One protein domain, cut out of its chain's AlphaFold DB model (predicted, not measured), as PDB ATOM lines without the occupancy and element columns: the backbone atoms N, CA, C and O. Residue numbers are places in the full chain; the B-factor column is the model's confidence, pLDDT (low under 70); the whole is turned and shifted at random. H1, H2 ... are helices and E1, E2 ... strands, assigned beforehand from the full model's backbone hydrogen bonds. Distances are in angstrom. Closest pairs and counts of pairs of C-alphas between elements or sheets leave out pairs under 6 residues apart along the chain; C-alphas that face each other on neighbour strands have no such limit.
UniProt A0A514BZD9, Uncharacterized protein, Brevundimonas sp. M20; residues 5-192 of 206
ATOM      1  N   VAL A   5      72.434  78.717 -20.603       42.19
ATOM      2  CA  VAL A   5      71.677  77.567 -20.060       42.19
ATOM      3  C   VAL A   5      72.387  76.934 -18.850       42.19
ATOM      4  O   VAL A   5      71.727  76.438 -17.942       42.19
ATOM      5  N   GLY A   6      73.721  77.015 -18.775       29.30
ATOM      6  CA  GLY A   6      74.501  76.431 -17.674       29.30
ATOM      7  C   GLY A   6      74.366  77.170 -16.336       29.30
ATOM      8  O   GLY A   6      74.382  76.537 -15.283       29.30
ATOM      9  N   LEU A   7      74.169  78.496 -16.357       31.38
ATOM     10  CA  LEU A   7      74.050  79.304 -15.134       31.38
ATOM     11  C   LEU A   7      72.684  79.140 -14.435       31.38
ATOM     12  O   LEU A   7      72.601  79.206 -13.210       31.38
ATOM     13  N   ALA A   8      71.617  78.885 -15.199       33.28
ATOM     14  CA  ALA A   8      70.263  78.724 -14.663       33.28
ATOM     15  C   ALA A   8      70.080  77.403 -13.892       33.28
ATOM     16  O   ALA A   8      69.356  77.355 -12.897       33.28
ATOM     17  N   ILE A   9      70.776  76.340 -14.307       36.56
ATOM     18  CA  ILE A   9      70.693  75.013 -13.675       36.56
ATOM     19  C   ILE A   9      71.440  74.996 -12.328       36.56
ATOM     20  O   ILE A   9      70.956  74.407 -11.363       36.56
ATOM     21  N   PHE A  10      72.560  75.722 -12.209       29.31
ATOM     22  CA  PHE A  10      73.284  75.861 -10.937       29.31
ATOM     23  C   PHE A  10      72.534  76.722  -9.907       29.31
ATOM     24  O   PHE A  10      72.524  76.386  -8.723       29.31
ATOM     25  N   ALA A  11      71.840  77.783 -10.335       31.98
ATOM     26  CA  ALA A  11      71.033  78.610  -9.433       31.98
ATOM     27  C   ALA A  11      69.816  77.852  -8.855       31.98
ATOM     28  O   ALA A  11      69.488  78.014  -7.679       31.98
ATOM     29  N   GLY A  12      69.184  76.976  -9.645       32.28
ATOM     30  CA  GLY A  12      68.050  76.159  -9.197       32.28
ATOM     31  C   GLY A  12      68.423  75.091  -8.161       32.28
ATOM     32  O   GLY A  12      67.670  74.874  -7.210       32.28
ATOM     33  N   ALA A  13      69.598  74.467  -8.293       30.98
ATOM     34  CA  ALA A  13      70.073  73.434  -7.366       30.98
ATOM     35  C   ALA A  13      70.490  74.010  -5.997       30.98
ATOM     36  O   ALA A  13      70.232  73.405  -4.958       30.98
ATOM     37  N   VAL A  14      71.066  75.216  -5.974       34.28
ATOM     38  CA  VAL A  14      71.457  75.895  -4.726       34.28
ATOM     39  C   VAL A  14      70.243  76.497  -4.007       34.28
ATOM     40  O   VAL A  14      70.166  76.427  -2.780       34.28
ATOM     41  N   ALA A  15      69.247  77.018  -4.731       32.03
ATOM     42  CA  ALA A  15      68.011  77.541  -4.135       32.03
ATOM     43  C   ALA A  15      67.105  76.431  -3.568       32.03
ATOM     44  O   ALA A  15      66.522  76.589  -2.497       32.03
ATOM     45  N   THR A  16      67.015  75.277  -4.238       41.94
ATOM     46  CA  THR A  16      66.290  74.114  -3.699       41.94
ATOM     47  C   THR A  16      67.035  73.457  -2.544       41.94
ATOM     48  O   THR A  16      66.383  73.084  -1.574       41.94
ATOM     49  N   GLY A  17      68.372  73.387  -2.593       29.55
ATOM     50  CA  GLY A  17      69.220  72.873  -1.511       29.55
ATOM     51  C   GLY A  17      69.219  73.739  -0.248       29.55
ATOM     52  O   GLY A  17      69.165  73.221   0.861       29.55
ATOM     53  N   THR A  18      69.216  75.066  -0.388       37.06
ATOM     54  CA  THR A  18      69.101  75.986   0.758       37.06
ATOM     55  C   THR A  18      67.681  76.034   1.305       37.06
ATOM     56  O   THR A  18      67.509  76.024   2.516       37.06
ATOM     57  N   ALA A  19      66.650  75.996   0.456       39.69
ATOM     58  CA  ALA A  19      65.268  75.898   0.919       39.69
ATOM     59  C   ALA A  19      64.974  74.553   1.599       39.69
ATOM     60  O   ALA A  19      64.250  74.531   2.590       39.69
ATOM     61  N   SER A  20      65.528  73.437   1.112       39.97
ATOM     62  CA  SER A  20      65.392  72.132   1.765       39.97
ATOM     63  C   SER A  20      66.210  72.058   3.051       39.97
ATOM     64  O   SER A  20      65.695  71.544   4.034       39.97
ATOM     65  N   TYR A  21      67.406  72.652   3.104       32.97
ATOM     66  CA  TYR A  21      68.209  72.753   4.324       32.97
ATOM     67  C   TYR A  21      67.568  73.669   5.377       32.97
ATOM     68  O   TYR A  21      67.513  73.300   6.545       32.97
ATOM     69  N   ILE A  22      67.006  74.819   4.988       44.31
ATOM     70  CA  ILE A  22      66.266  75.733   5.881       44.31
ATOM     71  C   ILE A  22      64.946  75.102   6.339       44.31
ATOM     72  O   ILE A  22      64.565  75.247   7.496       44.31
ATOM     73  N   ARG A  23      64.246  74.360   5.471       52.78
ATOM     74  CA  ARG A  23      63.049  73.601   5.873       52.78
ATOM     75  C   ARG A  23      63.394  72.414   6.764       52.78
ATOM     76  O   ARG A  23      62.630  72.145   7.676       52.78
ATOM     77  N   ALA A  24      64.510  71.727   6.528       40.84
ATOM     78  CA  ALA A  24      64.963  70.607   7.349       40.84
ATOM     79  C   ALA A  24      65.435  71.087   8.726       40.84
ATOM     80  O   ALA A  24      64.976  70.570   9.731       40.84
ATOM     81  N   THR A  25      66.253  72.140   8.793       53.91
ATOM     82  CA  THR A  25      66.669  72.754  10.069       53.91
ATOM     83  C   THR A  25      65.505  73.440  10.779       53.91
ATOM     84  O   THR A  25      65.400  73.366  12.000       53.91
ATOM     85  N   GLY A  26      64.579  74.052  10.038       57.41
ATOM     86  CA  GLY A  26      63.340  74.606  10.578       57.41
ATOM     87  C   GLY A  26      62.381  73.536  11.102       57.41
ATOM     88  O   GLY A  26      61.773  73.734  12.154       57.41
ATOM     89  N   SER A  27      62.261  72.388  10.425       63.41
ATOM     90  CA  SER A  27      61.433  71.274  10.901       63.41
ATOM     91  C   SER A  27      62.090  70.559  12.079       63.41
ATOM     92  O   SER A  27      61.408  70.244  13.049       63.41
ATOM     93  N   GLU A  28      63.409  70.388  12.076       65.06
ATOM     94  CA  GLU A  28      64.157  69.816  13.192       65.06
ATOM     95  C   GLU A  28      64.074  70.722  14.431       65.06
ATOM     96  O   GLU A  28      63.664  70.274  15.501       65.06
ATOM     97  N   ALA A  29      64.302  72.030  14.281       69.44
ATOM     98  CA  ALA A  29      64.116  73.000  15.360       69.44
ATOM     99  C   ALA A  29      62.660  73.040  15.863       69.44
ATOM    100  O   ALA A  29      62.422  73.092  17.071       69.44
ATOM    101  N   GLY A  30      61.681  72.962  14.955       74.94
ATOM    102  CA  GLY A  30      60.262  72.868  15.300       74.94
ATOM    103  C   GLY A  30      59.939  71.603  16.095       74.94
ATOM    104  O   GLY A  30      59.281  71.672  17.132       74.94
ATOM    105  N   THR A  31      60.458  70.447  15.675       79.00
ATOM    106  CA  THR A  31      60.231  69.170  16.367       79.00
ATOM    107  C   THR A  31      60.914  69.103  17.731       79.00
ATOM    108  O   THR A  31      60.353  68.469  18.629       79.00
ATOM    109  N   ILE A  32      62.076  69.742  17.910       78.44
ATOM    110  CA  ILE A  32      62.757  69.879  19.207       78.44
ATOM    111  C   ILE A  32      61.957  70.798  20.126       78.44
ATOM    112  O   ILE A  32      61.663  70.422  21.258       78.44
ATOM    113  N   ARG A  33      61.561  71.980  19.637       82.19
ATOM    114  CA  ARG A  33      60.767  72.940  20.412       82.19
ATOM    115  C   ARG A  33      59.462  72.321  20.892       82.19
ATOM    116  O   ARG A  33      59.097  72.490  22.049       82.19
ATOM    117  N   GLU A  34      58.812  71.568  20.015       83.94
ATOM    118  CA  GLU A  34      57.574  70.876  20.334       83.94
ATOM    119  C   GLU A  34      57.775  69.816  21.414       83.94
ATOM    120  O   GLU A  34      57.028  69.769  22.386       83.94
ATOM    121  N   ARG A  35      58.836  69.011  21.303       86.50
ATOM    122  CA  ARG A  35      59.190  68.034  22.337       86.50
ATOM    123  C   ARG A  35      59.408  68.709  23.692       86.50
ATOM    124  O   ARG A  35      58.824  68.269  24.676       86.50
ATOM    125  N   ILE A  36      60.211  69.772  23.729       85.94
ATOM    126  CA  ILE A  36      60.489  70.528  24.958       85.94
ATOM    127  C   ILE A  36      59.190  71.097  25.534       85.94
ATOM    128  O   ILE A  36      58.991  71.053  26.745       85.94
ATOM    129  N   GLY A  37      58.292  71.606  24.686       88.00
ATOM    130  CA  GLY A  37      56.983  72.103  25.107       88.00
ATOM    131  C   GLY A  37      56.136  71.024  25.782       88.00
ATOM    132  O   GLY A  37      55.636  71.243  26.884       88.00
ATOM    133  N   MET A  38      56.056  69.835  25.180       90.94
ATOM    134  CA  MET A  38      55.320  68.697  25.741       90.94
ATOM    135  C   MET A  38      55.931  68.187  27.055       90.94
ATOM    136  O   MET A  38      55.204  67.954  28.020       90.94
ATOM    137  N   GLU A  39      57.260  68.051  27.121       90.75
ATOM    138  CA  GLU A  39      57.982  67.671  28.345       90.75
ATOM    139  C   GLU A  39      57.772  68.713  29.459       90.75
ATOM    140  O   GLU A  39      57.510  68.354  30.606       90.75
ATOM    141  N   SER A  40      57.804  70.006  29.121       91.38
ATOM    142  CA  SER A  40      57.576  71.107  30.069       91.38
ATOM    143  C   SER A  40      56.138  71.135  30.589       91.38
ATOM    144  O   SER A  40      55.911  71.382  31.776       91.38
ATOM    145  N   ALA A  41      55.157  70.857  29.726       90.12
ATOM    146  CA  ALA A  41      53.760  70.743  30.125       90.12
ATOM    147  C   ALA A  41      53.560  69.576  31.108       90.12
ATOM    148  O   ALA A  41      52.960  69.773  32.166       90.12
ATOM    149  N   ALA A  42      54.128  68.398  30.817       91.12
ATOM    150  CA  ALA A  42      54.109  67.256  31.732       91.12
ATOM    151  C   ALA A  42      54.772  67.591  33.079       91.12
ATOM    152  O   ALA A  42      54.169  67.378  34.131       91.12
ATOM    153  N   ALA A  43      55.974  68.176  33.052       89.50
ATOM    154  CA  ALA A  43      56.707  68.567  34.253       89.50
ATOM    155  C   ALA A  43      55.933  69.583  35.108       89.50
ATOM    156  O   ALA A  43      55.933  69.480  36.330       89.50
ATOM    157  N   THR A  44      55.218  70.519  34.478       89.38
ATOM    158  CA  THR A  44      54.377  71.499  35.184       89.38
ATOM    159  C   THR A  44      53.265  70.813  35.979       89.38
ATOM    160  O   THR A  44      53.028  71.161  37.134       89.38
ATOM    161  N   VAL A  45      52.577  69.834  35.384       89.50
ATOM    162  CA  VAL A  45      51.488  69.122  36.072       89.50
ATOM    163  C   VAL A  45      52.040  68.181  37.148       89.50
ATOM    164  O   VAL A  45      51.522  68.170  38.263       89.50
ATOM    165  N   LEU A  46      53.114  67.446  36.856       87.88
ATOM    166  CA  LEU A  46      53.769  66.557  37.822       87.88
ATOM    167  C   LEU A  46      54.369  67.322  39.013       87.88
ATOM    168  O   LEU A  46      54.295  66.844  40.143       87.88
ATOM    169  N   GLY A  47      54.921  68.517  38.789       85.56
ATOM    170  CA  GLY A  47      55.424  69.392  39.851       85.56
ATOM    171  C   GLY A  47      54.318  69.812  40.819       85.56
ATOM    172  O   GLY A  47      54.461  69.630  42.023       85.56
ATOM    173  N   ARG A  48      53.163  70.249  40.296       85.44
ATOM    174  CA  ARG A  48      51.987  70.568  41.129       85.44
ATOM    175  C   ARG A  48      51.537  69.366  41.958       85.44
ATOM    176  O   ARG A  48      51.261  69.505  43.143       85.44
ATOM    177  N   ALA A  49      51.494  68.185  41.343       83.69
ATOM    178  CA  ALA A  49      51.111  66.960  42.035       83.69
ATOM    179  C   ALA A  49      52.094  66.590  43.166       83.69
ATOM    180  O   ALA A  49      51.661  66.159  44.230       83.69
ATOM    181  N   ALA A  50      53.400  66.802  42.959       81.62
ATOM    182  CA  ALA A  50      54.438  66.576  43.968       81.62
ATOM    183  C   ALA A  50      54.375  67.562  45.144       81.62
ATOM    184  O   ALA A  50      54.685  67.194  46.272       81.62
ATOM    185  N   GLU A  51      53.926  68.795  44.909       82.56
ATOM    186  CA  GLU A  51      53.687  69.803  45.953       82.56
ATOM    187  C   GLU A  51      52.433  69.503  46.804       82.56
ATOM    188  O   GLU A  51      52.013  70.324  47.619       82.56
ATOM    189  N   GLY A  52      51.803  68.338  46.610       74.31
ATOM    190  CA  GLY A  52      50.564  67.952  47.284       74.31
ATOM    191  C   GLY A  52      49.341  68.716  46.778       74.31
ATOM    192  O   GLY A  52      48.267  68.630  47.381       74.31
ATOM    193  N   LEU A  53      49.472  69.468  45.678       73.56
ATOM    194  CA  LEU A  53      48.343  70.159  45.076       73.56
ATOM    195  C   LEU A  53      47.458  69.148  44.361       73.56
ATOM    196  O   LEU A  53      47.914  68.298  43.596       73.56
ATOM    197  N   THR A  54      46.156  69.300  44.559       78.25
ATOM    198  CA  THR A  54      45.169  68.545  43.805       78.25
ATOM    199  C   THR A  54      45.265  68.894  42.323       78.25
ATOM    200  O   THR A  54      44.945  70.014  41.914       78.25
ATOM    201  N   VAL A  55      45.661  67.924  41.502       78.75
ATOM    202  CA  VAL A  55      45.685  68.068  40.042       78.75
ATOM    203  C   VAL A  55      44.465  67.405  39.426       78.75
ATOM    204  O   VAL A  55      43.991  66.372  39.890       78.75
ATOM    205  N   GLN A  56      43.918  68.020  38.385       82.44
ATOM    206  CA  GLN A  56      42.841  67.416  37.609       82.44
ATOM    207  C   GLN A  56      43.443  66.341  36.702       82.44
ATOM    208  O   GLN A  56      44.480  66.582  36.080       82.44
ATOM    209  N   ALA A  57      42.777  65.189  36.586       78.69
ATOM    210  CA  ALA A  57      43.207  64.112  35.690       78.69
ATOM    211  C   ALA A  57      43.347  64.559  34.224       78.69
ATOM    212  O   ALA A  57      44.085  63.948  33.467       78.69
ATOM    213  N   GLU A  58      42.693  65.649  33.822       85.69
ATOM    214  CA  GLU A  58      42.973  66.341  32.567       85.69
ATOM    215  C   GLU A  58      43.156  67.831  32.834       85.69
ATOM    216  O   GLU A  58      42.341  68.454  33.515       85.69
ATOM    217  N   THR A  59      44.243  68.397  32.317       86.19
ATOM    218  CA  THR A  59      44.613  69.800  32.499       86.19
ATOM    219  C   THR A  59      45.177  70.358  31.199       86.19
ATOM    220  O   THR A  59      46.017  69.730  30.559       86.19
ATOM    221  N   GLU A  60      44.762  71.565  30.823       90.44
ATOM    222  CA  GLU A  60      45.417  72.320  29.753       90.44
ATOM    223  C   GLU A  60      46.524  73.209  30.331       90.44
ATOM    224  O   GLU A  60      46.345  73.878  31.351       90.44
ATOM    225  N   VAL A  61      47.690  73.200  29.686       88.69
ATOM    226  CA  VAL A  61      48.877  73.951  30.108       88.69
ATOM    227  C   VAL A  61      49.386  74.780  28.939       88.69
ATOM    228  O   VAL A  61      49.697  74.243  27.878       88.69
ATOM    229  N   ALA A  62      49.497  76.091  29.140       89.69
ATOM    230  CA  ALA A  62      50.097  76.992  28.167       89.69
ATOM    231  C   ALA A  62      51.612  77.101  28.403       89.69
ATOM    232  O   ALA A  62      52.042  77.550  29.464       89.69
ATOM    233  N   ILE A  63      52.417  76.732  27.406       85.50
ATOM    234  CA  ILE A  63      53.877  76.879  27.399       85.50
ATOM    235  C   ILE A  63      54.257  77.708  26.172       85.50
ATOM    236  O   ILE A  63      53.985  77.315  25.042       85.50
ATOM    237  N   ASN A  64      54.894  78.864  26.379       83.94
ATOM    238  CA  ASN A  64      55.368  79.741  25.295       83.94
ATOM    239  C   ASN A  64      54.296  80.088  24.236       83.94
ATOM    240  O   ASN A  64      54.601  80.167  23.046       83.94
ATOM    241  N   GLY A  65      53.042  80.279  24.662       81.69
ATOM    242  CA  GLY A  65      51.917  80.595  23.772       81.69
ATOM    243  C   GLY A  65      51.298  79.392  23.049       81.69
ATOM    244  O   GLY A  65      50.387  79.582  22.251       81.69
ATOM    245  N   VAL A  66      51.756  78.169  23.333       84.44
ATOM    246  CA  VAL A  66      51.173  76.915  22.837       84.44
ATOM    247  C   VAL A  66      50.434  76.215  23.971       84.44
ATOM    248  O   VAL A  66      50.982  76.051  25.061       84.44
ATOM    249  N   THR A  67      49.199  75.786  23.713       89.31
ATOM    250  CA  THR A  67      48.401  75.015  24.673       89.31
ATOM    251  C   THR A  67      48.592  73.520  24.447       89.31
ATOM    252  O   THR A  67      48.353  73.006  23.353       89.31
ATOM    253  N   TYR A  68      48.975  72.828  25.516       89.62
ATOM    254  CA  TYR A  68      49.110  71.380  25.586       89.62
ATOM    255  C   TYR A  68      48.010  70.802  26.470       89.62
ATOM    256  O   TYR A  68      47.748  71.323  27.555       89.62
ATOM    257  N   ARG A  69      47.398  69.701  26.038       91.25
ATOM    258  CA  ARG A  69      46.476  68.924  26.871       91.25
ATOM    259  C   ARG A  69      47.256  67.818  27.564       91.25
ATOM    260  O   ARG A  69      47.846  66.977  26.893       91.25
ATOM    261  N   VAL A  70      47.254  67.826  28.891       90.12
ATOM    262  CA  VAL A  70      47.913  66.823  29.730       90.12
ATOM    263  C   VAL A  70      46.845  65.967  30.398       90.12
ATOM    264  O   VAL A  70      45.998  66.488  31.121       90.12
ATOM    265  N   SER A  71      46.903  64.660  30.174       88.81
ATOM    266  CA  SER A  71      46.079  63.661  30.851       88.81
ATOM    267  C   SER A  71      46.948  62.848  31.808       88.81
ATOM    268  O   SER A  71      48.045  62.422  31.445       88.81
ATOM    269  N   LEU A  72      46.453  62.638  33.022       86.31
ATOM    270  CA  LEU A  72      47.061  61.844  34.078       86.31
ATOM    271  C   LEU A  72      46.151  60.678  34.432       86.31
ATOM    272  O   LEU A  72      44.942  60.850  34.600       86.31
ATOM    273  N   THR A  73      46.746  59.510  34.642       84.00
ATOM    274  CA  THR A  73      45.996  58.340  35.097       84.00
ATOM    275  C   THR A  73      46.747  57.592  36.196       84.00
ATOM    276  O   THR A  73      47.885  57.161  35.969       84.00
ATOM    277  N   PRO A  74      46.146  57.441  37.395       77.38
ATOM    278  CA  PRO A  74      46.774  56.752  38.516       77.38
ATOM    279  C   PRO A  74      46.769  55.233  38.331       77.38
ATOM    280  O   PRO A  74      45.903  54.685  37.648       77.38
ATOM    281  N   THR A  75      47.689  54.535  39.007       71.50
ATOM    282  CA  THR A  75      47.776  53.060  39.013       71.50
ATOM    283  C   THR A  75      46.444  52.367  39.300       71.50
ATOM    284  O   THR A  75      46.141  51.357  38.677       71.50
ATOM    285  N   SER A  76      45.619  52.917  40.194       68.88
ATOM    286  CA  SER A  76      44.316  52.337  40.555       68.88
ATOM    287  C   SER A  76      43.314  52.264  39.396       68.88
ATOM    288  O   SER A  76      42.369  51.484  39.465       68.88
ATOM    289  N   GLN A  77      43.509  53.047  38.332       68.56
ATOM    290  CA  GLN A  77      42.601  53.127  37.183       68.56
ATOM    291  C   GLN A  77      43.153  52.456  35.920       68.56
ATOM    292  O   GLN A  77      42.435  52.344  34.925       68.56
ATOM    293  N   LYS A  78      44.395  51.961  35.971       70.25
ATOM    294  CA  LYS A  78      45.104  51.398  34.821       70.25
ATOM    295  C   LYS A  78      45.614  49.990  35.075       70.25
ATOM    296  O   LYS A  78      45.759  49.541  36.212       70.25
ATOM    297  N   VAL A  79      45.960  49.331  33.983       70.00
ATOM    298  CA  VAL A  79      46.724  48.089  34.014       70.00
ATOM    299  C   VAL A  79      48.208  48.410  34.162       70.00
ATOM    300  O   VAL A  79      48.795  49.128  33.349       70.00
ATOM    301  N   ASP A  80      48.837  47.858  35.188       73.56
ATOM    302  CA  ASP A  80      50.281  47.793  35.310       73.56
ATOM    303  C   ASP A  80      50.807  46.443  34.814       73.56
ATOM    304  O   ASP A  80      50.877  45.463  35.548       73.56
ATOM    305  N   LEU A  81      51.247  46.425  33.557       68.19
ATOM    306  CA  LEU A  81      51.824  45.248  32.902       68.19
ATOM    307  C   LEU A  81      53.038  44.645  33.629       68.19
ATOM    308  O   LEU A  81      53.425  43.526  33.314       68.19
ATOM    309  N   ALA A  82      53.667  45.375  34.555       68.12
ATOM    310  CA  ALA A  82      54.794  44.858  35.326       68.12
ATOM    311  C   ALA A  82      54.369  44.072  36.577       68.12
ATOM    312  O   ALA A  82      55.123  43.218  37.040       68.12
ATOM    313  N   THR A  83      53.207  44.378  37.158       73.06
ATOM    314  CA  THR A  83      52.800  43.848  38.473       73.06
ATOM    315  C   THR A  83      51.454  43.143  38.461       73.06
ATOM    316  O   THR A  83      51.159  42.378  39.378       73.06
ATOM    317  N   ASP A  84      50.623  43.407  37.459       72.19
ATOM    318  CA  ASP A  84      49.326  42.769  37.318       72.19
ATOM    319  C   ASP A  84      49.472  41.333  36.812       72.19
ATOM    320  O   ASP A  84      50.321  41.022  35.979       72.19
ATOM    321  N   ASN A  85      48.629  40.440  37.331       72.69
ATOM    322  CA  ASN A  85      48.638  39.034  36.939       72.69
ATOM    323  C   ASN A  85      48.009  38.811  35.550       72.69
ATOM    324  O   ASN A  85      47.238  39.636  35.065       72.69
ATOM    325  N   GLU A  86      48.293  37.653  34.942       72.81
ATOM    326  CA  GLU A  86      47.808  37.269  33.602       72.81
ATOM    327  C   GLU A  86      46.291  37.455  33.446       72.81
ATOM    328  O   GLU A  86      45.839  38.008  32.452       72.81
ATOM    329  N   THR A  87      45.500  37.103  34.463       73.56
ATOM    330  CA  THR A  87      44.042  37.280  34.440       73.56
ATOM    331  C   THR A  87      43.626  38.747  34.319       73.56
ATOM    332  O   THR A  87      42.778  39.068  33.490       73.56
ATOM    333  N   ALA A  88      44.218  39.648  35.108       71.12
ATOM    334  CA  ALA A  88      43.919  41.076  35.043       71.12
ATOM    335  C   ALA A  88      44.367  41.696  33.711       71.12
ATOM    336  O   ALA A  88      43.700  42.594  33.198       71.12
ATOM    337  N   LEU A  89      45.470  41.199  33.143       69.88
ATOM    338  CA  LEU A  89      45.968  41.604  31.830       69.88
ATOM    339  C   LEU A  89      44.994  41.201  30.718       69.88
ATOM    340  O   LEU A  89      44.607  42.048  29.915       69.88
ATOM    341  N   THR A  90      44.556  39.938  30.702       71.12
ATOM    342  CA  THR A  90      43.594  39.423  29.720       71.12
ATOM    343  C   THR A  90      42.247  40.127  29.835       71.12
ATOM    344  O   THR A  90      41.742  40.620  28.834       71.12
ATOM    345  N   GLN A  91      41.699  40.269  31.047       71.00
ATOM    346  CA  GLN A  91      40.413  40.943  31.263       71.00
ATOM    347  C   GLN A  91      40.435  42.399  30.802       71.00
ATOM    348  O   GLN A  91      39.484  42.874  30.186       71.00
ATOM    349  N   ALA A  92      41.516  43.124  31.090       66.81
ATOM    350  CA  ALA A  92      41.620  44.508  30.667       66.81
ATOM    351  C   ALA A  92      41.840  44.643  29.157       66.81
ATOM    352  O   ALA A  92      41.323  45.583  28.565       66.81
ATOM    353  N   ALA A  93      42.560  43.705  28.535       70.06
ATOM    354  CA  ALA A  93      42.691  43.642  27.085       70.06
ATOM    355  C   ALA A  93      41.338  43.354  26.406       70.06
ATOM    356  O   ALA A  93      40.954  44.065  25.476       70.06
ATOM    357  N   GLU A  94      40.569  42.393  26.922       70.50
ATOM    358  CA  GLU A  94      39.213  42.076  26.456       70.50
ATOM    359  C   GLU A  94      38.259  43.265  26.613       70.50
ATOM    360  O   GLU A  94      37.539  43.601  25.671       70.50
ATOM    361  N   ALA A  95      38.297  43.953  27.761       64.75
ATOM    362  CA  ALA A  95      37.457  45.120  28.048       64.75
ATOM    363  C   ALA A  95      37.635  46.256  27.031       64.75
ATOM    364  O   ALA A  95      36.742  47.083  26.849       64.75
ATOM    365  N   VAL A  96      38.779  46.287  26.346       62.22
ATOM    366  CA  VAL A  96      39.100  47.293  25.334       62.22
ATOM    367  C   VAL A  96      39.242  46.699  23.927       62.22
ATOM    368  O   VAL A  96      39.778  47.354  23.030       62.22
ATOM    369  N   GLY A  97      38.732  45.481  23.717       67.50
ATOM    370  CA  GLY A  97      38.637  44.822  22.412       67.50
ATOM    371  C   GLY A  97      39.972  44.369  21.818       67.50
ATOM    372  O   GLY A  97      40.092  44.275  20.599       67.50
ATOM    373  N   ILE A  98      40.988  44.130  22.650       68.19
ATOM    374  CA  ILE A  98      42.304  43.644  22.231       68.19
ATOM    375  C   ILE A  98      42.399  42.157  22.567       68.19
ATOM    376  O   ILE A  98      42.376  41.767  23.732       68.19
ATOM    377  N   VAL A  99      42.571  41.324  21.543       70.81
ATOM    378  CA  VAL A  99      42.895  39.907  21.730       70.81
ATOM    379  C   VAL A  99      44.400  39.795  21.948       70.81
ATOM    380  O   VAL A  99      45.183  39.949  21.010       70.81
ATOM    381  N   VAL A 100      44.813  39.564  23.192       66.06
ATOM    382  CA  VAL A 100      46.215  39.291  23.529       66.06
ATOM    383  C   VAL A 100      46.363  37.791  23.718       66.06
ATOM    384  O   VAL A 100      45.731  37.209  24.597       66.06
ATOM    385  N   ASP A 101      47.200  37.163  22.894       71.94
ATOM    386  CA  ASP A 101      47.611  35.782  23.138       71.94
ATOM    387  C   ASP A 101      48.287  35.697  24.515       71.94
ATOM    388  O   ASP A 101      49.166  36.498  24.838       71.94
ATOM    389  N   SER A 102      47.886  34.724  25.330       67.44
ATOM    390  CA  SER A 102      48.464  34.463  26.650       67.44
ATOM    391  C   SER A 102      49.999  34.337  26.640       67.44
ATOM    392  O   SER A 102      50.668  34.780  27.573       67.44
ATOM    393  N   GLU A 103      50.590  33.802  25.567       71.19
ATOM    394  CA  GLU A 103      52.041  33.699  25.394       71.19
ATOM    395  C   GLU A 103      52.683  35.071  25.130       71.19
ATOM    396  O   GLU A 103      53.752  35.388  25.665       71.19
ATOM    397  N   LEU A 104      51.990  35.928  24.377       67.94
ATOM    398  CA  LEU A 104      52.408  37.303  24.114       67.94
ATOM    399  C   LEU A 104      52.296  38.171  25.376       67.94
ATOM    400  O   LEU A 104      53.196  38.963  25.650       67.94
ATOM    401  N   ALA A 105      51.241  37.978  26.172       66.94
ATOM    402  CA  ALA A 105      51.062  38.648  27.459       66.94
ATOM    403  C   ALA A 105      52.190  38.303  28.442       66.94
ATOM    404  O   ALA A 105      52.744  39.200  29.072       66.94
ATOM    405  N   ARG A 106      52.581  37.021  28.535       68.31
ATOM    406  CA  ARG A 106      53.683  36.577  29.411       68.31
ATOM    407  C   ARG A 106      55.056  37.068  28.959       68.31
ATOM    408  O   ARG A 106      55.944  37.244  29.788       68.31
ATOM    409  N   SER A 107      55.236  37.266  27.656       69.69
ATOM    410  CA  SER A 107      56.505  37.724  27.077       69.69
ATOM    411  C   SER A 107      56.676  39.246  27.139       69.69
ATOM    412  O   SER A 107      57.797  39.748  27.026       69.69
ATOM    413  N   ALA A 108      55.580  39.990  27.311       68.56
ATOM    414  CA  ALA A 108      55.593  41.442  27.322       68.56
ATOM    415  C   ALA A 108      56.155  41.996  28.639       68.56
ATOM    416  O   ALA A 108      55.537  41.917  29.695       68.56
ATOM    417  N   THR A 109      57.300  42.671  28.567       69.50
ATOM    418  CA  THR A 109      57.907  43.387  29.709       69.50
ATOM    419  C   THR A 109      57.420  44.840  29.800       69.50
ATOM    420  O   THR A 109      58.199  45.770  30.009       69.50
ATOM    421  N   GLY A 110      56.117  45.058  29.595       70.44
ATOM    422  CA  GLY A 110      55.492  46.386  29.573       70.44
ATOM    423  C   GLY A 110      54.898  46.794  28.220       70.44
ATOM    424  O   GLY A 110      54.984  46.073  27.226       70.44
ATOM    425  N   LEU A 111      54.276  47.979  28.183       73.94
ATOM    426  CA  LEU A 111      53.342  48.356  27.111       73.94
ATOM    427  C   LEU A 111      54.091  48.705  25.837       73.94
ATOM    428  O   LEU A 111      53.715  48.243  24.770       73.94
ATOM    429  N   ALA A 112      55.219  49.410  25.957       72.56
ATOM    430  CA  ALA A 112      56.126  49.628  24.833       72.56
ATOM    431  C   ALA A 112      56.630  48.319  24.220       72.56
ATOM    432  O   ALA A 112      56.742  48.226  23.000       72.56
ATOM    433  N   ASN A 113      56.952  47.316  25.042       76.38
ATOM    434  CA  ASN A 113      57.423  46.036  24.530       76.38
ATOM    435  C   ASN A 113      56.302  45.319  23.764       76.38
ATOM    436  O   ASN A 113      56.532  44.901  22.632       76.38
ATOM    437  N   LEU A 114      55.084  45.299  24.314       75.00
ATOM    438  CA  LEU A 114      53.902  44.769  23.637       75.00
ATOM    439  C   LEU A 114      53.607  45.502  22.316       75.00
ATOM    440  O   LEU A 114      53.444  44.854  21.284       75.00
ATOM    441  N   SER A 115      53.606  46.839  22.307       77.19
ATOM    442  CA  SER A 115      53.388  47.636  21.091       77.19
ATOM    443  C   SER A 115      54.430  47.338  20.010       77.19
ATOM    444  O   SER A 115      54.082  47.222  18.834       77.19
ATOM    445  N   ASN A 116      55.698  47.162  20.399       79.50
ATOM    446  CA  ASN A 116      56.769  46.804  19.468       79.50
ATOM    447  C   ASN A 116      56.586  45.384  18.905       79.50
ATOM    448  O   ASN A 116      56.765  45.184  17.704       79.50
ATOM    449  N   LEU A 117      56.221  44.407  19.745       77.31
ATOM    450  CA  LEU A 117      55.965  43.025  19.316       77.31
ATOM    451  C   LEU A 117      54.799  42.953  18.322       77.31
ATOM    452  O   LEU A 117      54.887  42.255  17.314       77.31
ATOM    453  N   LEU A 118      53.751  43.739  18.570       75.00
ATOM    454  CA  LEU A 118      52.579  43.864  17.705       75.00
ATOM    455  C   LEU A 118      52.823  44.720  16.450       75.00
ATOM    456  O   LEU A 118      51.952  44.784  15.587       75.00
ATOM    457  N   ARG A 119      53.995  45.365  16.325       81.75
ATOM    458  CA  ARG A 119      54.361  46.261  15.209       81.75
ATOM    459  C   ARG A 119      53.296  47.323  14.919       81.75
ATOM    460  O   ARG A 119      52.976  47.594  13.761       81.75
ATOM    461  N   LEU A 120      52.748  47.911  15.977       80.25
ATOM    462  CA  LEU A 120      51.698  48.915  15.848       80.25
ATOM    463  C   LEU A 120      52.226  50.176  15.160       80.25
ATOM    464  O   LEU A 120      53.374  50.581  15.356       80.25
ATOM    465  N   ASN A 121      51.369  50.819  14.366       84.38
ATOM    466  CA  ASN A 121      51.633  52.189  13.938       84.38
ATOM    467  C   ASN A 121      51.419  53.161  15.117       84.38
ATOM    468  O   ASN A 121      50.918  52.784  16.174       84.38
ATOM    469  N   ALA A 122      51.804  54.429  14.945       86.81
ATOM    470  CA  ALA A 122      51.755  55.419  16.020       86.81
ATOM    471  C   ALA A 122      50.330  55.682  16.553       86.81
ATOM    472  O   ALA A 122      50.164  55.910  17.749       86.81
ATOM    473  N   SER A 123      49.313  55.629  15.688       85.06
ATOM    474  CA  SER A 123      47.903  55.774  16.076       85.06
ATOM    475  C   SER A 123      47.418  54.575  16.878       85.06
ATOM    476  O   SER A 123      46.806  54.739  17.927       85.06
ATOM    477  N   ASP A 124      47.743  53.368  16.424       82.56
ATOM    478  CA  ASP A 124      47.368  52.135  17.105       82.56
ATOM    479  C   ASP A 124      48.101  51.994  18.439       82.56
ATOM    480  O   ASP A 124      47.501  51.546  19.410       82.56
ATOM    481  N   GLU A 125      49.364  52.429  18.537       85.12
ATOM    482  CA  GLU A 125      50.085  52.492  19.812       85.12
ATOM    483  C   GLU A 125      49.436  53.505  20.768       85.12
ATOM    484  O   GLU A 125      49.237  53.178  21.936       85.12
ATOM    485  N   ASP A 126      49.060  54.701  20.305       85.56
ATOM    486  CA  ASP A 126      48.349  55.683  21.137       85.56
ATOM    487  C   ASP A 126      46.985  55.150  21.605       85.56
ATOM    488  O   ASP A 126      46.648  55.279  22.782       85.56
ATOM    489  N   CYS A 127      46.238  54.480  20.721       79.25
ATOM    490  CA  CYS A 127      44.982  53.806  21.045       79.25
ATOM    491  C   CYS A 127      45.173  52.686  22.067       79.25
ATOM    492  O   CYS A 127      44.436  52.625  23.048       79.25
ATOM    493  N   LEU A 128      46.160  51.813  21.855       79.19
ATOM    494  CA  LEU A 128      46.502  50.726  22.767       79.19
ATOM    495  C   LEU A 128      46.840  51.294  24.148       79.19
ATOM    496  O   LEU A 128      46.288  50.857  25.154       79.19
ATOM    497  N   ARG A 129      47.707  52.313  24.185       82.44
ATOM    498  CA  ARG A 129      48.124  52.994  25.410       82.44
ATOM    499  C   ARG A 129      46.950  53.607  26.139       82.44
ATOM    500  O   ARG A 129      46.717  53.246  27.283       82.44
ATOM    501  N   ALA A 130      46.163  54.434  25.458       78.94
ATOM    502  CA  ALA A 130      44.952  55.010  26.020       78.94
ATOM    503  C   ALA A 130      44.041  53.917  26.596       78.94
ATOM    504  O   ALA A 130      43.704  53.949  27.775       78.94
ATOM    505  N   ARG A 131      43.720  52.889  25.812       74.69
ATOM    506  CA  ARG A 131      42.842  51.793  26.229       74.69
ATOM    507  C   ARG A 131      43.348  51.051  27.474       74.69
ATOM    508  O   ARG A 131      42.586  50.897  28.420       74.69
ATOM    509  N   PHE A 132      44.622  50.664  27.542       72.94
ATOM    510  CA  PHE A 132      45.191  50.023  28.742       72.94
ATOM    511  C   PHE A 132      45.305  50.973  29.943       72.94
ATOM    512  O   PHE A 132      45.180  50.544  31.094       72.94
ATOM    513  N   THR A 133      45.524  52.261  29.684       71.38
ATOM    514  CA  THR A 133      45.577  53.298  30.713       71.38
ATOM    515  C   THR A 133      44.198  53.542  31.336       71.38
ATOM    516  O   THR A 133      44.131  53.749  32.540       71.38
ATOM    517  N   TYR A 134      43.097  53.417  30.589       61.97
ATOM    518  CA  TYR A 134      41.730  53.572  31.122       61.97
ATOM    519  C   TYR A 134      41.013  52.238  31.423       61.97
ATOM    520  O   TYR A 134      39.901  52.237  31.944       61.97
ATOM    521  N   GLY A 135      41.639  51.094  31.127       48.69
ATOM    522  CA  GLY A 135      40.973  49.789  31.022       48.69
ATOM    523  C   GLY A 135      40.443  49.167  32.319       48.69
ATOM    524  O   GLY A 135      39.583  48.294  32.246       48.69
ATOM    525  N   ARG A 136      40.893  49.598  33.510       54.75
ATOM    526  CA  ARG A 136      40.276  49.159  34.786       54.75
ATOM    527  C   ARG A 136      39.106  50.039  35.201       54.75
ATOM    528  O   ARG A 136      38.176  49.579  35.861       54.75
ATOM    529  N   GLY A 137      39.156  51.310  34.824       44.84
ATOM    530  CA  GLY A 137      38.110  52.276  35.095       44.84
ATOM    531  C   GLY A 137      37.033  52.204  34.029       44.84
ATOM    532  O   GLY A 137      36.913  53.141  33.253       44.84
ATOM    533  N   GLY A 138      36.210  51.149  34.031       40.72
ATOM    534  CA  GLY A 138      34.985  51.036  33.219       40.72
ATOM    535  C   GLY A 138      33.943  52.149  33.440       40.72
ATOM    536  O   GLY A 138      32.761  51.965  33.169       40.72
ATOM    537  N   GLN A 139      34.341  53.310  33.950       39.41
ATOM    538  CA  GLN A 139      33.538  54.511  33.976       39.41
ATOM    539  C   GLN A 139      33.669  55.191  32.620       39.41
ATOM    540  O   GLN A 139      34.579  55.980  32.366       39.41
ATOM    541  N   SER A 140      32.710  54.877  31.750       41.91
ATOM    542  CA  SER A 140      32.264  55.818  30.732       41.91
ATOM    543  C   SER A 140      32.071  57.167  31.422       41.91
ATOM    544  O   SER A 140      31.134  57.340  32.197       41.91
ATOM    545  N   ARG A 141      32.995  58.100  31.206       46.78
ATOM    546  CA  ARG A 141      32.839  59.466  31.688       46.78
ATOM    547  C   ARG A 141      31.602  60.041  31.013       46.78
ATOM    548  O   ARG A 141      31.542  60.086  29.785       46.78
ATOM    549  N   SER A 142      30.614  60.429  31.803       40.28
ATOM    550  CA  SER A 142      29.483  61.206  31.312       40.28
ATOM    551  C   SER A 142      30.021  62.528  30.769       40.28
ATOM    552  O   SER A 142      30.900  63.147  31.378       40.28
ATOM    553  N   GLU A 143      29.510  62.976  29.627       36.81
ATOM    554  CA  GLU A 143      29.790  64.313  29.113       36.81
ATOM    555  C   GLU A 143      29.358  65.340  30.182       36.81
ATOM    556  O   GLU A 143      28.178  65.446  30.510       36.81
ATOM    557  N   GLY A 144      30.323  66.027  30.806       41.50
ATOM    558  CA  GLY A 144      30.078  66.990  31.890       41.50
ATOM    559  C   GLY A 144      30.690  66.646  33.255       41.50
ATOM    560  O   GLY A 144      30.746  67.528  34.115       41.50
ATOM    561  N   ASP A 145      31.220  65.435  33.460       54.25
ATOM    562  CA  ASP A 145      31.923  65.106  34.707       54.25
ATOM    563  C   ASP A 145      33.317  65.747  34.745       54.25
ATOM    564  O   ASP A 145      34.210  65.461  33.932       54.25
ATOM    565  N   ARG A 146      33.521  66.625  35.733       58.19
ATOM    566  CA  ARG A 146      34.819  67.257  35.987       58.19
ATOM    567  C   ARG A 146      35.874  66.159  36.213       58.19
ATOM    568  O   ARG A 146      35.586  65.202  36.932       58.19
ATOM    569  N   PRO A 147      37.084  66.266  35.622       62.88
ATOM    570  CA  PRO A 147      38.134  65.284  35.852       62.88
ATOM    571  C   PRO A 147      38.349  65.021  37.340       62.88
ATOM    572  O   PRO A 147      38.378  65.981  38.117       62.88
ATOM    573  N   PRO A 148      38.517  63.752  37.755       67.94
ATOM    574  CA  PRO A 148      38.786  63.467  39.146       67.94
ATOM    575  C   PRO A 148      40.050  64.208  39.579       67.94
ATOM    576  O   PRO A 148      41.054  64.282  38.865       67.94
ATOM    577  N   ALA A 149      39.950  64.790  40.765       74.56
ATOM    578  CA  ALA A 149      41.071  65.308  41.517       74.56
ATOM    579  C   ALA A 149      41.998  64.147  41.905       74.56
ATOM    580  O   ALA A 149      41.540  63.152  42.465       74.56
ATOM    581  N   LEU A 150      43.292  64.280  41.626       75.81
ATOM    582  CA  LEU A 150      44.312  63.309  41.997       75.81
ATOM    583  C   LEU A 150      45.165  63.876  43.133       75.81
ATOM    584  O   LEU A 150      45.570  65.039  43.102       75.81
ATOM    585  N   THR A 151      45.430  63.028  44.124       79.62
ATOM    586  CA  THR A 151      46.438  63.239  45.170       79.62
ATOM    587  C   THR A 151      47.489  62.152  45.001       79.62
ATOM    588  O   THR A 151      47.125  61.016  44.700       79.62
ATOM    589  N   VAL A 152      48.765  62.500  45.153       83.06
ATOM    590  CA  VAL A 152      49.892  61.587  44.927       83.06
ATOM    591  C   VAL A 152      50.630  61.357  46.241       83.06
ATOM    592  O   VAL A 152      50.887  62.304  46.982       83.06
ATOM    593  N   ALA A 153      50.980  60.106  46.515       86.38
ATOM    594  CA  ALA A 153      51.815  59.681  47.629       86.38
ATOM    595  C   ALA A 153      53.114  59.012  47.130       86.38
ATOM    596  O   ALA A 153      53.166  58.517  45.999       86.38
ATOM    597  N   PRO A 154      54.190  58.982  47.942       87.62
ATOM    598  CA  PRO A 154      55.415  58.278  47.577       87.62
ATOM    599  C   PRO A 154      55.139  56.818  47.191       87.62
ATOM    600  O   PRO A 154      54.449  56.092  47.904       87.62
ATOM    601  N   GLY A 155      55.692  56.386  46.058       85.00
ATOM    602  CA  GLY A 155      55.464  55.065  45.470       85.00
ATOM    603  C   GLY A 155      54.389  55.035  44.382       85.00
ATOM    604  O   GLY A 155      54.404  54.100  43.572       85.00
ATOM    605  N   ASP A 156      53.529  56.056  44.303       86.19
ATOM    606  CA  ASP A 156      52.505  56.154  43.266       86.19
ATOM    607  C   ASP A 156      53.115  56.253  41.872       86.19
ATOM    608  O   ASP A 156      54.206  56.788  41.657       86.19
ATOM    609  N   GLN A 157      52.373  55.735  40.897       87.00
ATOM    610  CA  GLN A 157      52.757  55.751  39.497       87.00
ATOM    611  C   GLN A 157      51.627  56.345  38.656       87.00
ATOM    612  O   GLN A 157      50.479  55.905  38.716       87.00
ATOM    613  N   LEU A 158      51.975  57.326  37.833       86.69
ATOM    614  CA  LEU A 158      51.074  58.000  36.908       86.69
ATOM    615  C   LEU A 158      51.506  57.689  35.477       86.69
ATOM    616  O   LEU A 158      52.688  57.792  35.156       86.69
ATOM    617  N   ASP A 159      50.562  57.309  34.618       88.25
ATOM    618  CA  ASP A 159      50.787  57.461  33.178       88.25
ATOM    619  C   ASP A 159      50.368  58.875  32.777       88.25
ATOM    620  O   ASP A 159      49.315  59.368  33.188       88.25
ATOM    621  N   VAL A 160      51.235  59.536  32.018       89.81
ATOM    622  CA  VAL A 160      51.075  60.909  31.553       89.81
ATOM    623  C   VAL A 160      51.022  60.884  30.035       89.81
ATOM    624  O   VAL A 160      51.946  60.392  29.381       89.81
ATOM    625  N   ARG A 161      49.952  61.446  29.480       92.38
ATOM    626  CA  ARG A 161      49.780  61.660  28.046       92.38
ATOM    627  C   ARG A 161      49.716  63.153  27.782       92.38
ATOM    628  O   ARG A 161      48.878  63.841  28.356       92.38
ATOM    629  N   VAL A 162      50.569  63.656  26.903       91.62
ATOM    630  CA  VAL A 162      50.527  65.045  26.443       91.62
ATOM    631  C   VAL A 162      50.174  65.055  24.968       91.62
ATOM    632  O   VAL A 162      50.861  64.424  24.166       91.62
ATOM    633  N   ALA A 163      49.118  65.773  24.610       90.12
ATOM    634  CA  ALA A 163      48.725  66.018  23.232       90.12
ATOM    635  C   ALA A 163      48.890  67.504  22.905       90.12
ATOM    636  O   ALA A 163      48.568  68.381  23.713       90.12
ATOM    637  N   SER A 164      49.411  67.777  21.714       82.25
ATOM    638  CA  SER A 164      49.559  69.133  21.197       82.25
ATOM    639  C   SER A 164      48.380  69.511  20.325       82.25
ATOM    640  O   SER A 164      48.047  68.794  19.384       82.25
ATOM    641  N   ASN A 165      47.793  70.675  20.597       72.62
ATOM    642  CA  ASN A 165      46.753  71.236  19.737       72.62
ATOM    643  C   ASN A 165      47.344  71.994  18.531       72.62
ATOM    644  O   ASN A 165      46.611  72.333  17.608       72.62
ATOM    645  N   VAL A 166      48.655  72.280  18.534       68.69
ATOM    646  CA  VAL A 166      49.324  73.105  17.507       68.69
ATOM    647  C   VAL A 166      50.079  72.259  16.488       68.69
ATOM    648  O   VAL A 166      50.084  72.594  15.305       68.69
ATOM    649  N   VAL A 167      50.677  71.148  16.919       74.19
ATOM    650  CA  VAL A 167      51.241  70.137  16.016       74.19
ATOM    651  C   VAL A 167      50.340  68.904  16.074       74.19
ATOM    652  O   VAL A 167      50.644  67.956  16.809       74.19
ATOM    653  N   PRO A 168      49.207  68.914  15.344       71.50
ATOM    654  CA  PRO A 168      48.279  67.797  15.354       71.50
ATOM    655  C   PRO A 168      48.995  66.504  14.959       71.50
ATOM    656  O   PRO A 168      49.873  66.479  14.094       71.50
ATOM    657  N   GLY A 169      48.636  65.429  15.653       82.25
ATOM    658  CA  GLY A 169      49.227  64.109  15.475       82.25
ATOM    659  C   GLY A 169      50.594  63.901  16.116       82.25
ATOM    660  O   GLY A 169      51.308  62.977  15.728       82.25
ATOM    661  N   THR A 170      50.948  64.714  17.115       87.94
ATOM    662  CA  THR A 170      52.039  64.399  18.046       87.94
ATOM    663  C   THR A 170      51.489  64.131  19.443       87.94
ATOM    664  O   THR A 170      50.792  64.970  20.017       87.94
ATOM    665  N   VAL A 171      51.843  62.973  20.004       91.00
ATOM    666  CA  VAL A 171      51.506  62.588  21.379       91.00
ATOM    667  C   VAL A 171      52.773  62.157  22.109       91.00
ATOM    668  O   VAL A 171      53.630  61.473  21.549       91.00
ATOM    669  N   LEU A 172      52.899  62.572  23.365       92.31
ATOM    670  CA  LEU A 172      53.954  62.144  24.267       92.31
ATOM    671  C   LEU A 172      53.340  61.298  25.372       92.31
ATOM    672  O   LEU A 172      52.481  61.775  26.108       92.31
ATOM    673  N   TRP A 173      53.821  60.072  25.503       91.62
ATOM    674  CA  TRP A 173      53.543  59.186  26.618       91.62
ATOM    675  C   TRP A 173      54.767  59.085  27.516       91.62
ATOM    676  O   TRP A 173      55.898  58.975  27.041       91.62
ATOM    677  N   MET A 174      54.538  59.106  28.821       90.06
ATOM    678  CA  MET A 174      55.545  58.761  29.815       90.06
ATOM    679  C   MET A 174      54.879  58.160  31.044       90.06
ATOM    680  O   MET A 174      53.733  58.469  31.367       90.06
ATOM    681  N   ARG A 175      55.627  57.335  31.761       87.88
ATOM    682  CA  ARG A 175      55.248  56.805  33.063       87.88
ATOM    683  C   ARG A 175      56.108  57.466  34.124       87.88
ATOM    684  O   ARG A 175      57.331  57.397  34.053       87.88
ATOM    685  N   ALA A 176      55.482  58.093  35.106       88.69
ATOM    686  CA  ALA A 176      56.159  58.798  36.182       88.69
ATOM    687  C   ALA A 176      55.884  58.091  37.513       88.69
ATOM    688  O   ALA A 176      54.728  57.872  37.868       88.69
ATOM    689  N   ARG A 177      56.933  57.722  38.249       88.12
ATOM    690  CA  ARG A 177      56.841  57.188  39.613       88.12
ATOM    691  C   ARG A 177      57.294  58.243  40.607       88.12
ATOM    692  O   ARG A 177      58.382  58.797  40.452       88.12
ATOM    693  N   PHE A 178      56.477  58.505  41.618       87.81
ATOM    694  CA  PHE A 178      56.794  59.491  42.635       87.81
ATOM    695  C   PHE A 178      57.703  58.885  43.704       87.81
ATOM    696  O   PHE A 178      57.356  57.896  44.347       87.81
ATOM    697  N   LEU A 179      58.886  59.468  43.878       84.69
ATOM    698  CA  LEU A 179      59.924  59.044  44.819       84.69
ATOM    699  C   LEU A 179      60.026  60.014  46.006       84.69
ATOM    700  O   LEU A 179      61.132  60.343  46.419       84.69
ATOM    701  N   ASP A 180      58.891  60.503  46.512       82.62
ATOM    702  CA  ASP A 180      58.769  61.500  47.593       82.62
ATOM    703  C   ASP A 180      59.028  62.960  47.188       82.62
ATOM    704  O   ASP A 180      58.136  63.787  47.303       82.62
ATOM    705  N   GLN A 181      60.205  63.301  46.660       76.75
ATOM    706  CA  GLN A 181      60.499  64.685  46.223       76.75
ATOM    707  C   GLN A 181      60.847  64.802  44.739       76.75
ATOM    708  O   GLN A 181      61.065  65.895  44.218       76.75
ATOM    709  N   ALA A 182      60.913  63.669  44.047       81.00
ATOM    710  CA  ALA A 182      61.305  63.601  42.654       81.00
ATOM    711  C   ALA A 182      60.432  62.608  41.892       81.00
ATOM    712  O   ALA A 182      59.852  61.685  42.464       81.00
ATOM    713  N   TRP A 183      60.391  62.780  40.576       83.62
ATOM    714  CA  TRP A 183      59.750  61.843  39.664       83.62
ATOM    715  C   TRP A 183      60.808  61.016  38.945       83.62
ATOM    716  O   TRP A 183      61.691  61.567  38.287       83.62
ATOM    717  N   ALA A 184      60.701  59.694  39.031       83.69
ATOM    718  CA  ALA A 184      61.412  58.794  38.134       83.69
ATOM    719  C   ALA A 184      60.566  58.557  36.882       83.69
ATOM    720  O   ALA A 184      59.407  58.147  36.976       83.69
ATOM    721  N   LEU A 185      61.137  58.838  35.711       86.25
ATOM    722  CA  LEU A 185      60.457  58.695  34.427       86.25
ATOM    723  C   LEU A 185      60.870  57.394  33.734       86.25
ATOM    724  O   LEU A 185      62.053  57.066  33.638       86.25
ATOM    725  N   HIS A 186      59.883  56.681  33.208       82.75
ATOM    726  CA  HIS A 186      60.016  55.424  32.482       82.75
ATOM    727  C   HIS A 186      59.061  55.415  31.279       82.75
ATOM    728  O   HIS A 186      58.194  56.280  31.166       82.75
ATOM    729  N   ASP A 187      59.211  54.435  30.382       79.62
ATOM    730  CA  ASP A 187      58.313  54.225  29.230       79.62
ATOM    731  C   ASP A 187      58.034  55.512  28.420       79.62
ATOM    732  O   ASP A 187      56.897  55.847  28.091       79.62
ATOM    733  N   TYR A 188      59.098  56.273  28.150       85.50
ATOM    734  CA  TYR A 188      59.031  57.528  27.407       85.50
ATOM    735  C   TYR A 188      58.862  57.250  25.909       85.50
ATOM    736  O   TYR A 188      59.740  56.660  25.272       85.50
ATOM    737  N   ARG A 189      57.742  57.688  25.328       88.25
ATOM    738  CA  ARG A 189      57.396  57.439  23.923       88.25
ATOM    739  C   ARG A 189      56.809  58.677  23.279       88.25
ATOM    740  O   ARG A 189      55.745  59.154  23.662       88.25
ATOM    741  N   ARG A 190      57.484  59.164  22.242       90.31
ATOM    742  CA  ARG A 190      56.954  60.202  21.363       90.31
ATOM    743  C   ARG A 190      56.392  59.548  20.110       90.31
ATOM    744  O   ARG A 190      57.136  58.923  19.361       90.31
ATOM    745  N   LEU A 191      55.103  59.739  19.885       89.25
ATOM    746  CA  LEU A 191      54.368  59.229  18.739       89.25
ATOM    747  C   LEU A 191      54.101  60.389  17.773       89.25
ATOM    748  O   LEU A 191      53.745  61.488  18.202       89.25
ATOM    749  N   GLN A 192      54.323  60.159  16.480       88.81
ATOM    750  CA  GLN A 192      54.167  61.151  15.411       88.81
ATOM    751  C   GLN A 192      53.283  60.590  14.295       88.81
ATOM    752  O   GLN A 192      53.306  59.389  14.042       88.81
TER     753      GLN A 192
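What this domain is: This is residues 5 to 192 of the 206 residues of an uncharacterized protein of Brevundimonas sp. M20 (UniProt A0A514BZD9). A twisted sheet of five strands curls round residues 31 to 50 of one very long helix, H1, whose residues 5 to 29 stick out of the body as a free arm. H5 packs on the sheet's other face, and the short helices H2, H3 and H4 gather in a small cluster with it on that side. The printed part has 188 residues, with five named helices and five named strands in the order H1 E1 E2 H2 H3 H4 H5 E3 E4 E5. The sheet runs E1 E2 E3 E4 E5, antiparallel throughout, and the class is mixed, helices and strands. The whole is loose, with a radius of gyration of the C-alphas of 20.5 A, and spans 73 by 41 by 34 A, the arm of H1 making the length.

How they stand to each other: E1, residues 58 to 63, and E2, residues 66 to 74, form a hairpin, with N 61 and O 68 within hydrogen-bond range at 2.8 A. E3, residues 157 to 164, is E2's other neighbour, with N 71 and O 161 2.8 A apart. E3, E4, residues 170 to 178, and E5, residues 183 to 192, form a meander, each strand the antiparallel neighbour of the one before; N 160 and O 174, and N 173 and O 189, are 2.8 A apart. E5 bends by 60 degrees at residue 186. H1, residues 5 to 50, and H5, residues 122 to 134, are on opposite faces of the sheet, in three layers, helices on both faces. The closest C-alphas of H1 and E1 are those of Ala 41 and Val 61, 5.8 A. H5 has a height over the sheet of 9.4 A; its closest C-alphas to E5 are those of Ala 122 and Leu 191, 5.4 A. H4, residues 111 to 117, only grazes the sheet and only just touches H5's residues 125 to 129, with 3 pairs of C-alphas within 8 A, Ser 115 and Glu 125 closest at 6.0 A. H2, residues 86 to 95, touches H3, residues 102 to 107; the closest C-alphas, of Glu 86 and Ala 105, are 7.1 A apart. Every O i to N i+4 pair is within hydrogen-bond range in H2, H3, H4 and H5, and 40 of 42 are in H1.

Where its parts are: H1 begins at C-alpha 5, (71.677, 77.567, -20.060), and is 67.2 A long. E2, E4 and E5 measure 25.9, 25.5 and 24.9 A, E3 22.9 A and H5 18.2 A. E5 ends at C-alpha 192, (54.167, 61.151, 15.411).

The domain as a whole: The C-alphas farthest apart, of Val 5 and Thr 87, are 73.2 A apart. The printed part has no cut. The long links are E2 to H2 and H5 to E3. Mean pLDDT of the printed part is 72.6; residues 5 to 29 and 134 to 148 are among those under 70.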